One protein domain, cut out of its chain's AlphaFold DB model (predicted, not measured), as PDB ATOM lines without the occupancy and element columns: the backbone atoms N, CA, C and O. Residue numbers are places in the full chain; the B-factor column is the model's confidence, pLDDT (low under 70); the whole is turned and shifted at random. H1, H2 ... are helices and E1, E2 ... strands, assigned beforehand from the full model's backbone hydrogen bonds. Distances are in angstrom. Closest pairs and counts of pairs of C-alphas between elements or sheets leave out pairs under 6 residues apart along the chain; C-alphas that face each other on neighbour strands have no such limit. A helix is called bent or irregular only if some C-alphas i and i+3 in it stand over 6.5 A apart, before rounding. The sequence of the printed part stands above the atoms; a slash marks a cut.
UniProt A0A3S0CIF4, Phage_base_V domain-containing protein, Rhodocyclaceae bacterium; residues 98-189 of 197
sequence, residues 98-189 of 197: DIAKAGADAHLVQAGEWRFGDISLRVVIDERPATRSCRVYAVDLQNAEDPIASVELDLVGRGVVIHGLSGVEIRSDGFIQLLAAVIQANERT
ATOM      1  N   ASP A  98      73.234 -82.028  59.237       92.25
ATOM      2  CA  ASP A  98      72.713 -81.096  58.224       92.25
ATOM      3  C   ASP A  98      72.440 -81.778  56.873       92.25
ATOM      4  O   ASP A  98      71.404 -81.524  56.261       92.25
ATOM      5  N   ILE A  99      73.301 -82.707  56.440       92.88
ATOM      6  CA  ILE A  99      73.099 -83.484  55.202       92.88
ATOM      7  C   ILE A  99      71.889 -84.417  55.367       92.88
ATOM      8  O   ILE A  99      71.055 -84.530  54.468       92.88
ATOM      9  N   ALA A 100      71.736 -85.036  56.544       90.38
ATOM     10  CA  ALA A 100      70.571 -85.862  56.854       90.38
ATOM     11  C   ALA A 100      69.263 -85.042  56.866       90.38
ATOM     12  O   ALA A 100      68.261 -85.494  56.303       90.38
ATOM     13  N   LYS A 101      69.289 -83.830  57.450       90.44
ATOM     14  CA  LYS A 101      68.171 -82.864  57.464       90.44
ATOM     15  C   LYS A 101      67.832 -82.330  56.061       90.44
ATOM     16  O   LYS A 101      66.665 -82.058  55.797       90.44
ATOM     17  N   ALA A 102      68.803 -82.221  55.150       92.19
ATOM     18  CA  ALA A 102      68.591 -81.737  53.780       92.19
ATOM     19  C   ALA A 102      67.783 -82.699  52.881       92.19
ATOM     20  O   ALA A 102      67.239 -82.282  51.858       92.19
ATOM     21  N   GLY A 103      67.647 -83.976  53.256       90.25
ATOM     22  CA  GLY A 103      66.719 -84.897  52.597       90.25
ATOM     23  C   GLY A 103      67.090 -85.204  51.141       90.25
ATOM     24  O   GLY A 103      68.084 -85.884  50.894       90.25
ATOM     25  N   ALA A 104      66.262 -84.764  50.188       92.25
ATOM     26  CA  ALA A 104      66.529 -84.900  48.749       92.25
ATOM     27  C   ALA A 104      67.613 -83.917  48.258       92.25
ATOM     28  O   ALA A 104      68.394 -84.235  47.358       92.25
ATOM     29  N   ASP A 105      67.732 -82.766  48.923       95.75
ATOM     30  CA  ASP A 105      68.687 -81.703  48.593       95.75
ATOM     31  C   ASP A 105      70.059 -81.919  49.252       95.75
ATOM     32  O   ASP A 105      70.895 -81.023  49.265       95.75
ATOM     33  N   ALA A 106      70.327 -83.117  49.783       92.75
ATOM     34  CA  ALA A 106      71.602 -83.485  50.408       92.75
ATOM     35  C   ALA A 106      72.828 -83.286  49.493       92.75
ATOM     36  O   ALA A 106      73.942 -83.138  49.978       92.75
ATOM     37  N   HIS A 107      72.628 -83.255  48.173       94.06
ATOM     38  CA  HIS A 107      73.666 -82.962  47.184       94.06
ATOM     39  C   HIS A 107      74.065 -81.471  47.118       94.06
ATOM     40  O   HIS A 107      75.099 -81.153  46.540       94.06
ATOM     41  N   LEU A 108      73.268 -80.579  47.721       97.19
ATOM     42  CA  LEU A 108      73.497 -79.131  47.834       97.19
ATOM     43  C   LEU A 108      74.023 -78.723  49.222       97.19
ATOM     44  O   LEU A 108      74.056 -77.534  49.537       97.19
ATOM     45  N   VAL A 109      74.372 -79.689  50.079       97.12
ATOM     46  CA  VAL A 109      74.867 -79.437  51.436       97.12
ATOM     47  C   VAL A 109      76.135 -80.244  51.674       97.12
ATOM     48  O   VAL A 109      76.108 -81.475  51.690       97.12
ATOM     49  N   GLN A 110      77.251 -79.559  51.904       96.31
ATOM     50  CA  GLN A 110      78.506 -80.187  52.309       96.31
ATOM     51  C   GLN A 110      78.717 -79.946  53.801       96.31
ATOM     52  O   GLN A 110      78.651 -78.809  54.261       96.31
ATOM     53  N   ALA A 111      78.979 -81.004  54.570       94.81
ATOM     54  CA  ALA A 111      79.191 -80.881  56.008       94.81
ATOM     55  C   ALA A 111      80.275 -81.819  56.545       94.81
ATOM     56  O   ALA A 111      80.351 -82.988  56.161       94.81
ATOM     57  N   GLY A 112      81.052 -81.313  57.503       93.25
ATOM     58  CA  GLY A 112      81.846 -82.110  58.436       93.25
ATOM     59  C   GLY A 112      81.237 -82.039  59.836       93.25
ATOM     60  O   GLY A 112      80.812 -80.967  60.265       93.25
ATOM     61  N   GLU A 113      81.191 -83.167  60.546       92.25
ATOM     62  CA  GLU A 113      80.721 -83.262  61.933       92.25
ATOM     63  C   GLU A 113      81.765 -83.990  62.795       92.25
ATOM     64  O   GLU A 113      82.171 -85.110  62.480       92.25
ATOM     65  N   TRP A 114      82.167 -83.372  63.908       92.25
ATOM     66  CA  TRP A 114      83.119 -83.923  64.875       92.25
ATOM     67  C   TRP A 114      82.508 -83.904  66.275       92.25
ATOM     68  O   TRP A 114      81.981 -82.884  66.715       92.25
ATOM     69  N   ARG A 115      82.584 -85.035  66.987       89.88
ATOM     70  CA  ARG A 115      81.970 -85.205  68.314       89.88
ATOM     71  C   ARG A 115      83.013 -85.298  69.421       89.88
ATOM     72  O   ARG A 115      83.892 -86.161  69.369       89.88
ATOM     73  N   PHE A 116      82.844 -84.455  70.432       90.19
ATOM     74  CA  PHE A 116      83.699 -84.267  71.599       90.19
ATOM     75  C   PHE A 116      82.868 -84.541  72.859       90.19
ATOM     76  O   PHE A 116      82.334 -83.627  73.484       90.19
ATOM     77  N   GLY A 117      82.685 -85.825  73.183       91.00
ATOM     78  CA  GLY A 117      81.684 -86.241  74.167       91.00
ATOM     79  C   GLY A 117      80.285 -85.837  73.702       91.00
ATOM     80  O   GLY A 117      79.874 -86.220  72.603       91.00
ATOM     81  N   ASP A 118      79.610 -85.023  74.509       92.00
ATOM     82  CA  ASP A 118      78.258 -84.524  74.245       92.00
ATOM     83  C   ASP A 118      78.220 -83.263  73.366       92.00
ATOM     84  O   ASP A 118      77.142 -82.812  72.999       92.00
ATOM     85  N   ILE A 119      79.367 -82.700  72.967       93.69
ATOM     86  CA  ILE A 119      79.415 -81.562  72.037       93.69
ATOM     87  C   ILE A 119      79.673 -82.037  70.606       93.69
ATOM     88  O   ILE A 119      80.548 -82.867  70.354       93.69
ATOM     89  N   SER A 120      78.949 -81.469  69.644       93.75
ATOM     90  CA  SER A 120      79.137 -81.705  68.210       93.75
ATOM     91  C   SER A 120      79.526 -80.410  67.500       93.75
ATOM     92  O   SER A 120      78.677 -79.540  67.318       93.75
ATOM     93  N   LEU A 121      80.779 -80.303  67.049       95.56
ATOM     94  CA  LEU A 121      81.230 -79.245  66.139       95.56
ATOM     95  C   LEU A 121      80.851 -79.608  64.703       95.56
ATOM     96  O   LEU A 121      81.070 -80.740  64.263       95.56
ATOM     97  N   ARG A 122      80.330 -78.637  63.959       95.94
ATOM     98  CA  ARG A 122      79.930 -78.775  62.563       95.94
ATOM     99  C   ARG A 122      80.476 -77.630  61.725       95.94
ATOM    100  O   ARG A 122      80.478 -76.476  62.150       95.94
ATOM    101  N   VAL A 123      80.907 -77.967  60.517       97.38
ATOM    102  CA  VAL A 123      81.235 -77.016  59.449       97.38
ATOM    103  C   VAL A 123      80.325 -77.363  58.285       97.38
ATOM    104  O   VAL A 123      80.335 -78.515  57.856       97.38
ATOM    105  N   VAL A 124      79.525 -76.410  57.814       97.94
ATOM    106  CA  VAL A 124      78.466 -76.633  56.824       97.94
ATOM    107  C   VAL A 124      78.509 -75.553  55.753       97.94
ATOM    108  O   VAL A 124      78.497 -74.364  56.063       97.94
ATOM    109  N   ILE A 125      78.504 -75.981  54.497       98.38
ATOM    110  CA  ILE A 125      78.211 -75.152  53.331       98.38
ATOM    111  C   ILE A 125      76.840 -75.601  52.827       98.38
ATOM    112  O   ILE A 125      76.603 -76.794  52.636       98.38
ATOM    113  N   ASP A 126      75.927 -74.651  52.671       97.94
ATOM    114  CA  ASP A 126      74.580 -74.873  52.157       97.94
ATOM    115  C   ASP A 126      74.415 -74.041  50.885       97.94
ATOM    116  O   ASP A 126      74.513 -72.813  50.917       97.94
ATOM    117  N   GLU A 127      74.199 -74.695  49.746       98.12
ATOM    118  CA  GLU A 127      74.044 -74.042  48.443       98.12
ATOM    119  C   GLU A 127      72.575 -73.754  48.089       98.12
ATOM    120  O   GLU A 127      72.299 -72.989  47.146       98.12
ATOM    121  N   ARG A 128      71.631 -74.335  48.851       97.44
ATOM    122  CA  ARG A 128      70.186 -74.293  48.584       97.44
ATOM    123  C   ARG A 128      69.709 -72.837  48.505       97.44
ATOM    124  O   ARG A 128      69.942 -72.080  49.445       97.44
ATOM    125  N   PRO A 129      69.018 -72.407  47.428       96.19
ATOM    126  CA  PRO A 129      68.735 -70.988  47.188       96.19
ATOM    127  C   PRO A 129      68.030 -70.237  48.329       96.19
ATOM    128  O   PRO A 129      68.222 -69.034  48.456       96.19
ATOM    129  N   ALA A 130      67.233 -70.932  49.150       95.44
ATOM    130  CA  ALA A 130      66.477 -70.344  50.259       95.44
ATOM    131  C   ALA A 130      67.229 -70.296  51.608       95.44
ATOM    132  O   ALA A 130      66.801 -69.565  52.495       95.44
ATOM    133  N   THR A 131      68.318 -71.056  51.779       95.50
ATOM    134  CA  THR A 131      69.076 -71.177  53.050       95.50
ATOM    135  C   THR A 131      70.590 -71.070  52.850       95.50
ATOM    136  O   THR A 131      71.380 -71.563  53.659       95.50
ATOM    137  N   ARG A 132      71.001 -70.445  51.741       97.69
ATOM    138  CA  ARG A 132      72.388 -70.414  51.287       97.69
ATOM    139  C   ARG A 132      73.297 -69.770  52.330       97.69
ATOM    140  O   ARG A 132      73.171 -68.581  52.615       97.69
ATOM    141  N   SER A 133      74.227 -70.546  52.872       97.81
ATOM    142  CA  SER A 133      75.039 -70.134  54.016       97.81
ATOM    143  C   SER A 133      76.375 -70.873  54.088       97.81
ATOM    144  O   SER A 133      76.553 -71.945  53.507       97.81
ATOM    145  N   CYS A 134      77.321 -70.305  54.835       98.44
ATOM    146  CA  CYS A 134      78.506 -71.011  55.320       98.44
ATOM    147  C   CYS A 134      78.558 -70.862  56.843       98.44
ATOM    148  O   CYS A 134      78.585 -69.743  57.353       98.44
ATOM    149  N   ARG A 135      78.512 -71.980  57.572       97.75
ATOM    150  CA  ARG A 135      78.291 -72.019  59.022       97.75
ATOM    151  C   ARG A 135      79.348 -72.878  59.704       97.75
ATOM    152  O   ARG A 135      79.543 -74.035  59.335       97.75
ATOM    153  N   VAL A 136      79.987 -72.339  60.736       98.12
ATOM    154  CA  VAL A 136      80.813 -73.093  61.688       98.12
ATOM    155  C   VAL A 136      80.133 -72.985  63.039       98.12
ATOM    156  O   VAL A 136      80.005 -71.885  63.569       98.12
ATOM    157  N   TYR A 137      79.647 -74.097  63.584       96.81
ATOM    158  CA  TYR A 137      78.822 -74.056  64.787       96.81
ATOM    159  C   TYR A 137      78.949 -75.310  65.649       96.81
ATOM    160  O   TYR A 137      79.234 -76.398  65.153       96.81
ATOM    161  N   ALA A 138      78.739 -75.158  66.951       95.81
ATOM    162  CA  ALA A 138      78.707 -76.248  67.915       95.81
ATOM    163  C   ALA A 138      77.304 -76.386  68.515       95.81
ATOM    164  O   ALA A 138      76.642 -75.382  68.775       95.81
ATOM    165  N   VAL A 139      76.873 -77.620  68.772       94.56
ATOM    166  CA  VAL A 139      75.644 -77.931  69.524       94.56
ATOM    167  C   VAL A 139      75.950 -78.856  70.695       94.56
ATOM    168  O   VAL A 139      76.842 -79.703  70.605       94.56
ATOM    169  N   ASP A 140      75.175 -78.709  71.764       93.00
ATOM    170  CA  ASP A 140      75.037 -79.713  72.816       93.00
ATOM    171  C   ASP A 140      74.073 -80.810  72.329       93.00
ATOM    172  O   ASP A 140      72.966 -80.526  71.865       93.00
ATOM    173  N   LEU A 141      74.507 -82.069  72.385       87.25
ATOM    174  CA  LEU A 141      73.724 -83.234  71.976       87.25
ATOM    175  C   LEU A 141      72.630 -83.606  72.991       87.25
ATOM    176  O   LEU A 141      71.719 -84.351  72.623       87.25
ATOM    177  N   GLN A 142      72.694 -83.105  74.230       83.94
ATOM    178  CA  GLN A 142      71.654 -83.293  75.246       83.94
ATOM    179  C   GLN A 142      70.526 -82.255  75.112       83.94
ATOM    180  O   GLN A 142      69.354 -82.602  75.233       83.94
ATOM    181  N   ASN A 143      70.869 -80.998  74.808       64.81
ATOM    182  CA  ASN A 143      69.937 -79.864  74.712       64.81
ATOM    183  C   ASN A 143      69.698 -79.441  73.249       64.81
ATOM    184  O   ASN A 143      69.772 -78.270  72.883       64.81
ATOM    185  N   ALA A 144      69.482 -80.437  72.392       64.56
ATOM    186  CA  ALA A 144      69.590 -80.302  70.948       64.56
ATOM    187  C   ALA A 144      68.478 -79.445  70.308       64.56
ATOM    188  O   ALA A 144      67.382 -79.943  70.070       64.56
ATOM    189  N   GLU A 145      68.818 -78.220  69.901       64.62
ATOM    190  CA  GLU A 145      68.727 -77.807  68.485       64.62
ATOM    191  C   GLU A 145      69.503 -76.515  68.193       64.62
ATOM    192  O   GLU A 145      70.140 -76.421  67.140       64.62
ATOM    193  N   ASP A 146      69.523 -75.577  69.142       84.75
ATOM    194  CA  ASP A 146      70.197 -74.287  68.986       84.75
ATOM    195  C   ASP A 146      71.735 -74.390  69.088       84.75
ATOM    196  O   ASP A 146      72.267 -75.137  69.920       84.75
ATOM    197  N   PRO A 147      72.496 -73.623  68.279       92.88
ATOM    198  CA  PRO A 147      73.946 -73.541  68.415       92.88
ATOM    199  C   PRO A 147      74.377 -72.933  69.752       92.88
ATOM    200  O   PRO A 147      74.083 -71.772  70.034       92.88
ATOM    201  N   ILE A 148      75.180 -73.658  70.534       95.00
ATOM    202  CA  ILE A 148      75.805 -73.120  71.756       95.00
ATOM    203  C   ILE A 148      76.926 -72.117  71.440       95.00
ATOM    204  O   ILE A 148      77.255 -71.266  72.263       95.00
ATOM    205  N   ALA A 149      77.496 -72.205  70.237       96.00
ATOM    206  CA  ALA A 149      78.380 -71.212  69.640       96.00
ATOM    207  C   ALA A 149      78.299 -71.318  68.110       96.00
ATOM    208  O   ALA A 149      78.232 -72.432  67.581       96.00
ATOM    209  N   SER A 150      78.324 -70.197  67.389       97.19
ATOM    210  CA  SER A 150      78.372 -70.196  65.923       97.19
ATOM    211  C   SER A 150      79.035 -68.957  65.324       97.19
ATOM    212  O   SER A 150      79.036 -67.871  65.902       97.19
ATOM    213  N   VAL A 151      79.563 -69.142  64.115       98.25
ATOM    214  CA  VAL A 151      79.841 -68.093  63.136       98.25
ATOM    215  C   VAL A 151      79.141 -68.495  61.842       98.25
ATOM    216  O   VAL A 151      79.368 -69.588  61.318       98.25
ATOM    217  N   GLU A 152      78.283 -67.622  61.335       97.94
ATOM    218  CA  GLU A 152      77.453 -67.856  60.156       97.94
ATOM    219  C   GLU A 152      77.591 -66.706  59.162       97.94
ATOM    220  O   GLU A 152      77.409 -65.540  59.508       97.94
ATOM    221  N   LEU A 153      77.905 -67.057  57.916       98.44
ATOM    222  CA  LEU A 153      77.799 -66.196  56.749       98.44
ATOM    223  C   LEU A 153      76.460 -66.507  56.073       98.44
ATOM    224  O   LEU A 153      76.334 -67.537  55.405       98.44
ATOM    225  N   ASP A 154      75.476 -65.631  56.244       97.25
ATOM    226  CA  ASP A 154      74.199 -65.705  55.535       97.25
ATOM    227  C   ASP A 154      74.380 -65.090  54.143       97.25
ATOM    228  O   ASP A 154      74.613 -63.889  53.998       97.25
ATOM    229  N   LEU A 155      74.272 -65.911  53.099       97.50
ATOM    230  CA  LEU A 155      74.458 -65.486  51.710       97.50
ATOM    231  C   LEU A 155      73.127 -65.150  51.011       97.50
ATOM    232  O   LEU A 155      73.141 -64.743  49.846       97.50
ATOM    233  N   VAL A 156      71.996 -65.286  51.712       97.19
ATOM    234  CA  VAL A 156      70.662 -64.853  51.270       97.19
ATOM    235  C   VAL A 156      70.416 -63.413  51.728       97.19
ATOM    236  O   VAL A 156      70.274 -62.519  50.890       97.19
ATOM    237  N   GLY A 157      70.431 -63.167  53.042       96.88
ATOM    238  CA  GLY A 157      70.295 -61.836  53.646       96.88
ATOM    239  C   GLY A 157      71.587 -61.013  53.644       96.88
ATOM    240  O   GLY A 157      71.538 -59.807  53.890       96.88
ATOM    241  N   ARG A 158      72.727 -61.624  53.277       96.88
ATOM    242  CA  ARG A 158      74.065 -60.993  53.187       96.88
ATOM    243  C   ARG A 158      74.598 -60.511  54.540       96.88
ATOM    244  O   ARG A 158      75.305 -59.505  54.612       96.88
ATOM    245  N   GLY A 159      74.229 -61.220  55.604       96.69
ATOM    246  CA  GLY A 159      74.630 -60.942  56.978       96.69
ATOM    247  C   GLY A 159      75.805 -61.796  57.456       96.69
ATOM    248  O   GLY A 159      76.170 -62.803  56.851       96.69
ATOM    249  N   VAL A 160      76.362 -61.403  58.601       97.38
ATOM    250  CA  VAL A 160      77.241 -62.251  59.412       97.38
ATOM    251  C   VAL A 160      76.664 -62.304  60.818       97.38
ATOM    252  O   VAL A 160      76.394 -61.258  61.408       97.38
ATOM    253  N   VAL A 161      76.482 -63.509  61.351       95.94
ATOM    254  CA  VAL A 161      76.006 -63.742  62.719       95.94
ATOM    255  C   VAL A 161      77.110 -64.435  63.506       95.94
ATOM    256  O   VAL A 161      77.674 -65.431  63.055       95.94
ATOM    257  N   ILE A 162      77.423 -63.907  64.687       97.00
ATOM    258  CA  ILE A 162      78.315 -64.538  65.662       97.00
ATOM    259  C   ILE A 162      77.506 -64.730  66.940       97.00
ATOM    260  O   ILE A 162      76.956 -63.766  67.472       97.00
ATOM    261  N   HIS A 163      77.431 -65.966  67.423       96.19
ATOM    262  CA  HIS A 163      76.674 -66.340  68.613       96.19
ATOM    263  C   HIS A 163      77.546 -67.143  69.582       96.19
ATOM    264  O   HIS A 163      78.381 -67.948  69.171       96.19
ATOM    265  N   GLY A 164      77.313 -66.953  70.877       96.00
ATOM    266  CA  GLY A 164      77.885 -67.750  71.953       96.00
ATOM    267  C   GLY A 164      76.955 -67.692  73.158       96.00
ATOM    268  O   GLY A 164      76.659 -66.602  73.645       96.00
ATOM    269  N   LEU A 165      76.501 -68.854  73.629       92.94
ATOM    270  CA  LEU A 165      75.459 -68.994  74.653       92.94
ATOM    271  C   LEU A 165      75.797 -68.280  75.974       92.94
ATOM    272  O   LEU A 165      74.920 -67.713  76.620       92.94
ATOM    273  N   SER A 166      77.070 -68.301  76.375       93.81
ATOM    274  CA  SER A 166      77.576 -67.617  77.573       93.81
ATOM    275  C   SER A 166      78.148 -66.220  77.296       93.81
ATOM    276  O   SER A 166      78.473 -65.502  78.241       93.81
ATOM    277  N   GLY A 167      78.281 -65.830  76.025       93.81
ATOM    278  CA  GLY A 167      78.867 -64.564  75.594       93.81
ATOM    279  C   GLY A 167      79.773 -64.688  74.366       93.81
ATOM    280  O   GLY A 167      80.138 -65.778  73.931       93.81
ATOM    281  N   VAL A 168      80.154 -63.530  73.823       95.94
ATOM    282  CA  VAL A 168      81.110 -63.376  72.716       95.94
ATOM    283  C   VAL A 168      82.135 -62.322  73.135       95.94
ATOM    284  O   VAL A 168      81.762 -61.194  73.450       95.94
ATOM    285  N   GLU A 169      83.419 -62.680  73.147       95.50
ATOM    286  CA  GLU A 169      84.517 -61.766  73.485       95.50
ATOM    287  C   GLU A 169      85.309 -61.407  72.218       95.50
ATOM    288  O   GLU A 169      85.736 -62.290  71.475       95.50
ATOM    289  N   ILE A 170      85.528 -60.111  71.977       94.31
ATOM    290  CA  ILE A 170      86.370 -59.611  70.881       94.31
ATOM    291  C   ILE A 170      87.566 -58.895  71.509       94.31
ATOM    292  O   ILE A 170      87.400 -57.883  72.189       94.31
ATOM    293  N   ARG A 171      88.773 -59.424  71.281       94.69
ATOM    294  CA  ARG A 171      90.038 -58.909  71.832       94.69
ATOM    295  C   ARG A 171      90.974 -58.473  70.709       94.69
ATOM    296  O   ARG A 171      90.998 -59.093  69.650       94.69
ATOM    297  N   SER A 172      91.774 -57.445  70.965       94.62
ATOM    298  CA  SER A 172      92.875 -57.004  70.106       94.62
ATOM    299  C   SER A 172      93.937 -56.346  70.979       94.62
ATOM    300  O   SER A 172      93.590 -55.562  71.860       94.62
ATOM    301  N   ASP A 173      95.213 -56.625  70.712       97.06
ATOM    302  CA  ASP A 173      96.340 -55.883  71.302       97.06
ATOM    303  C   ASP A 173      96.584 -54.538  70.580       97.06
ATOM    304  O   ASP A 173      97.454 -53.757  70.966       97.06
ATOM    305  N   GLY A 174      95.823 -54.269  69.512       95.69
ATOM    306  CA  GLY A 174      95.842 -53.032  68.740       95.69
ATOM    307  C   GLY A 174      94.456 -52.392  68.640       95.69
ATOM    308  O   GLY A 174      93.684 -52.352  69.595       95.69
ATOM    309  N   PHE A 175      94.128 -51.864  67.463       92.44
ATOM    310  CA  PHE A 175      92.870 -51.157  67.220       92.44
ATOM    311  C   PHE A 175      91.721 -52.113  66.848       92.44
ATOM    312  O   PHE A 175      91.933 -53.119  66.170       92.44
ATOM    313  N   ILE A 176      90.496 -51.765  67.254       92.81
ATOM    314  CA  ILE A 176      89.240 -52.368  66.786       92.81
ATOM    315  C   ILE A 176      88.374 -51.231  66.244       92.81
ATOM    316  O   ILE A 176      88.138 -50.249  66.948       92.81
ATOM    317  N   GLN A 177      87.875 -51.373  65.015       89.44
ATOM    318  CA  GLN A 177      86.959 -50.411  64.407       89.44
ATOM    319  C   GLN A 177      85.616 -51.066  64.100       89.44
ATOM    320  O   GLN A 177      85.566 -52.126  63.481       89.44
ATOM    321  N   LEU A 178      84.528 -50.398  64.480       89.81
ATOM    322  CA  LEU A 178      83.168 -50.778  64.115       89.81
ATOM    323  C   LEU A 178      82.590 -49.679  63.219       89.81
ATOM    324  O   LEU A 178      82.201 -48.612  63.695       89.81
ATOM    325  N   LEU A 179      82.581 -49.926  61.909       86.50
ATOM    326  CA  LEU A 179      82.012 -49.021  60.912       86.50
ATOM    327  C   LEU A 179      80.587 -49.466  60.580       86.50
ATOM    328  O   LEU A 179      80.380 -50.375  59.782       86.50
ATOM    329  N   ALA A 180      79.605 -48.816  61.200       87.56
ATOM    330  CA  ALA A 180      78.190 -49.070  60.965       87.56
ATOM    331  C   ALA A 180      77.387 -47.765  61.032       87.56
ATOM    332  O   ALA A 180      77.735 -46.851  61.777       87.56
ATOM    333  N   ALA A 181      76.283 -47.693  60.284       87.50
ATOM    334  CA  ALA A 181      75.337 -46.579  60.390       87.50
ATOM    335  C   ALA A 181      74.613 -46.559  61.752       87.50
ATOM    336  O   ALA A 181      74.215 -45.500  62.230       87.50
ATOM    337  N   VAL A 182      74.448 -47.738  62.360       86.25
ATOM    338  CA  VAL A 182      73.753 -47.981  63.628       86.25
ATOM    339  C   VAL A 182      74.492 -49.102  64.356       86.25
ATOM    340  O   VAL A 182      74.777 -50.135  63.753       86.25
ATOM    341  N   ILE A 183      74.776 -48.923  65.645       89.25
ATOM    342  CA  ILE A 183      75.183 -49.999  66.562       89.25
ATOM    343  C   ILE A 183      74.103 -50.087  67.645       89.25
ATOM    344  O   ILE A 183      73.613 -49.055  68.099       89.25
ATOM    345  N   GLN A 184      73.713 -51.286  68.074       87.19
ATOM    346  CA  GLN A 184      72.706 -51.468  69.122       87.19
ATOM    347  C   GLN A 184      73.225 -52.426  70.198       87.19
ATOM    348  O   GLN A 184      73.805 -53.457  69.872       87.19
ATOM    349  N   ALA A 185      73.015 -52.097  71.474       86.88
ATOM    350  CA  ALA A 185      73.294 -53.002  72.591       86.88
ATOM    351  C   ALA A 185      72.192 -52.882  73.649       86.88
ATOM    352  O   ALA A 185      71.893 -51.777  74.104       86.88
ATOM    353  N   ASN A 186      71.583 -54.015  74.021       80.31
ATOM    354  CA  ASN A 186      70.422 -54.102  74.918       80.31
ATOM    355  C   ASN A 186      69.365 -53.034  74.591       80.31
ATOM    356  O   ASN A 186      69.092 -52.139  75.389       80.31
ATOM    357  N   GLU A 187      68.856 -53.100  73.356       83.19
ATOM    358  CA  GLU A 187      67.855 -52.203  72.753       83.19
ATOM    359  C   GLU A 187      68.289 -50.736  72.559       83.19
ATOM    360  O   GLU A 187      67.674 -50.018  71.768       83.19
ATOM    361  N   ARG A 188      69.387 -50.282  73.178       81.94
ATOM    362  CA  ARG A 188      69.892 -48.907  73.054       81.94
ATOM    363  C   ARG A 188      70.692 -48.717  71.774       81.94
ATOM    364  O   ARG A 188      71.667 -49.429  71.536       81.94
ATOM    365  N   THR A 189      70.317 -47.707  70.996       81.25
ATOM    366  CA  THR A 189      71.026 -47.304  69.779       81.25
ATOM    367  C   THR A 189      72.196 -46.373  70.087       81.25
ATOM    368  O   THR A 189      72.032 -45.318  70.699       81.25
TER     369      THR A 189
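AT A GLANCE: This is residues 98 to 189 of the 197 residues of the protein "Phage_base_V domain-containing protein" of Rhodocyclaceae bacterium (UniProt A0A3S0CIF4). A single twisted wall of five antiparallel strands makes the body, with a short, irregular helix, H1, over one face at its E1 edge. Past the other edge, E5, a long arm sticks out: residues 169 to 189 stand free, run outward, fold back and include the small strand E6. The printed part has 92 residues, with one named helix and six named strands in the order H1 E1 E2 E3 E4 E5 E6; the sheet's order is E1 - E2 - E3 - E4 - E5 and the class is mixed, helices and strands. The whole is loose, with a radius of gyration of the C-alphas of 15.8 A, and spans 43 by 33 by 27 A.

IN THESE COORDINATES: H1 is residues 98 to 108, from C-alpha 98 at (72.713, -81.096, 58.224), and measures 10.6 A. It is irregular: C-alphas 101 and 104 are 9.1 A apart. E1 is residues 109 to 116, 22.5 A long; E2 is residues 119 to 126, 21.5 A; E3 is residues 133 to 140, 21.1 A, and bends by 57 degrees at residue 136. E4 is residues 149 to 154, 15.7 A, and E5 is residues 160 to 164, 13.7 A, ending with C-alpha 164 at (77.885, -67.750, 71.953). E6 is residues 183 to 185, ending with C-alpha 185 at (73.294, -53.002, 72.591).

HOW THE PARTS SIT: E1 to E5 form a meander, each strand the antiparallel neighbour of the one before, and each successive two form a hairpin. E1 and E2 stand at 170 degrees, with N 112 and O 123 2.9 A apart, within hydrogen-bond range. E2 and E3 stand at 165 degrees, with N 122 and O 137 at 2.8 A. E3 and E4 stand at 163 degrees, with N 136 and O 151 at 2.9 A. E4 and E5 stand at 171 degrees, with N 152 and O 161 at 2.9 A. H1 is on the sheet, over E1, at a height over the sheet of 6.6 A, which gives two layers, a helix on one face of a sheet. It runs along the strands, at 11 degrees to E1 on the local plane. The closest C-alphas of H1 and E1 are those of Ile 99 and Val 109, 5.8 A apart. In H1, 1 of 7 O i to N i+4 pairs is within hydrogen-bond range, and 5 of 8 O i to N i+3 pairs are. E6 pairs with no named strand and is apart from E5; residues 184 to 185 of E6 pair antiparallel with residues 188 to 189.

THE WHOLE: The C-alphas farthest apart are those of Ala 104 and Gly 174, at 47.7 A. Without the free stretch the body has 71 residues and spans 31 by 25 by 16 A. The printed part has no cut. The link from E5 to E6, 18 residues, is long. The mean pLDDT of the printed part is 92.5, and residues 143 to 145 are under 70.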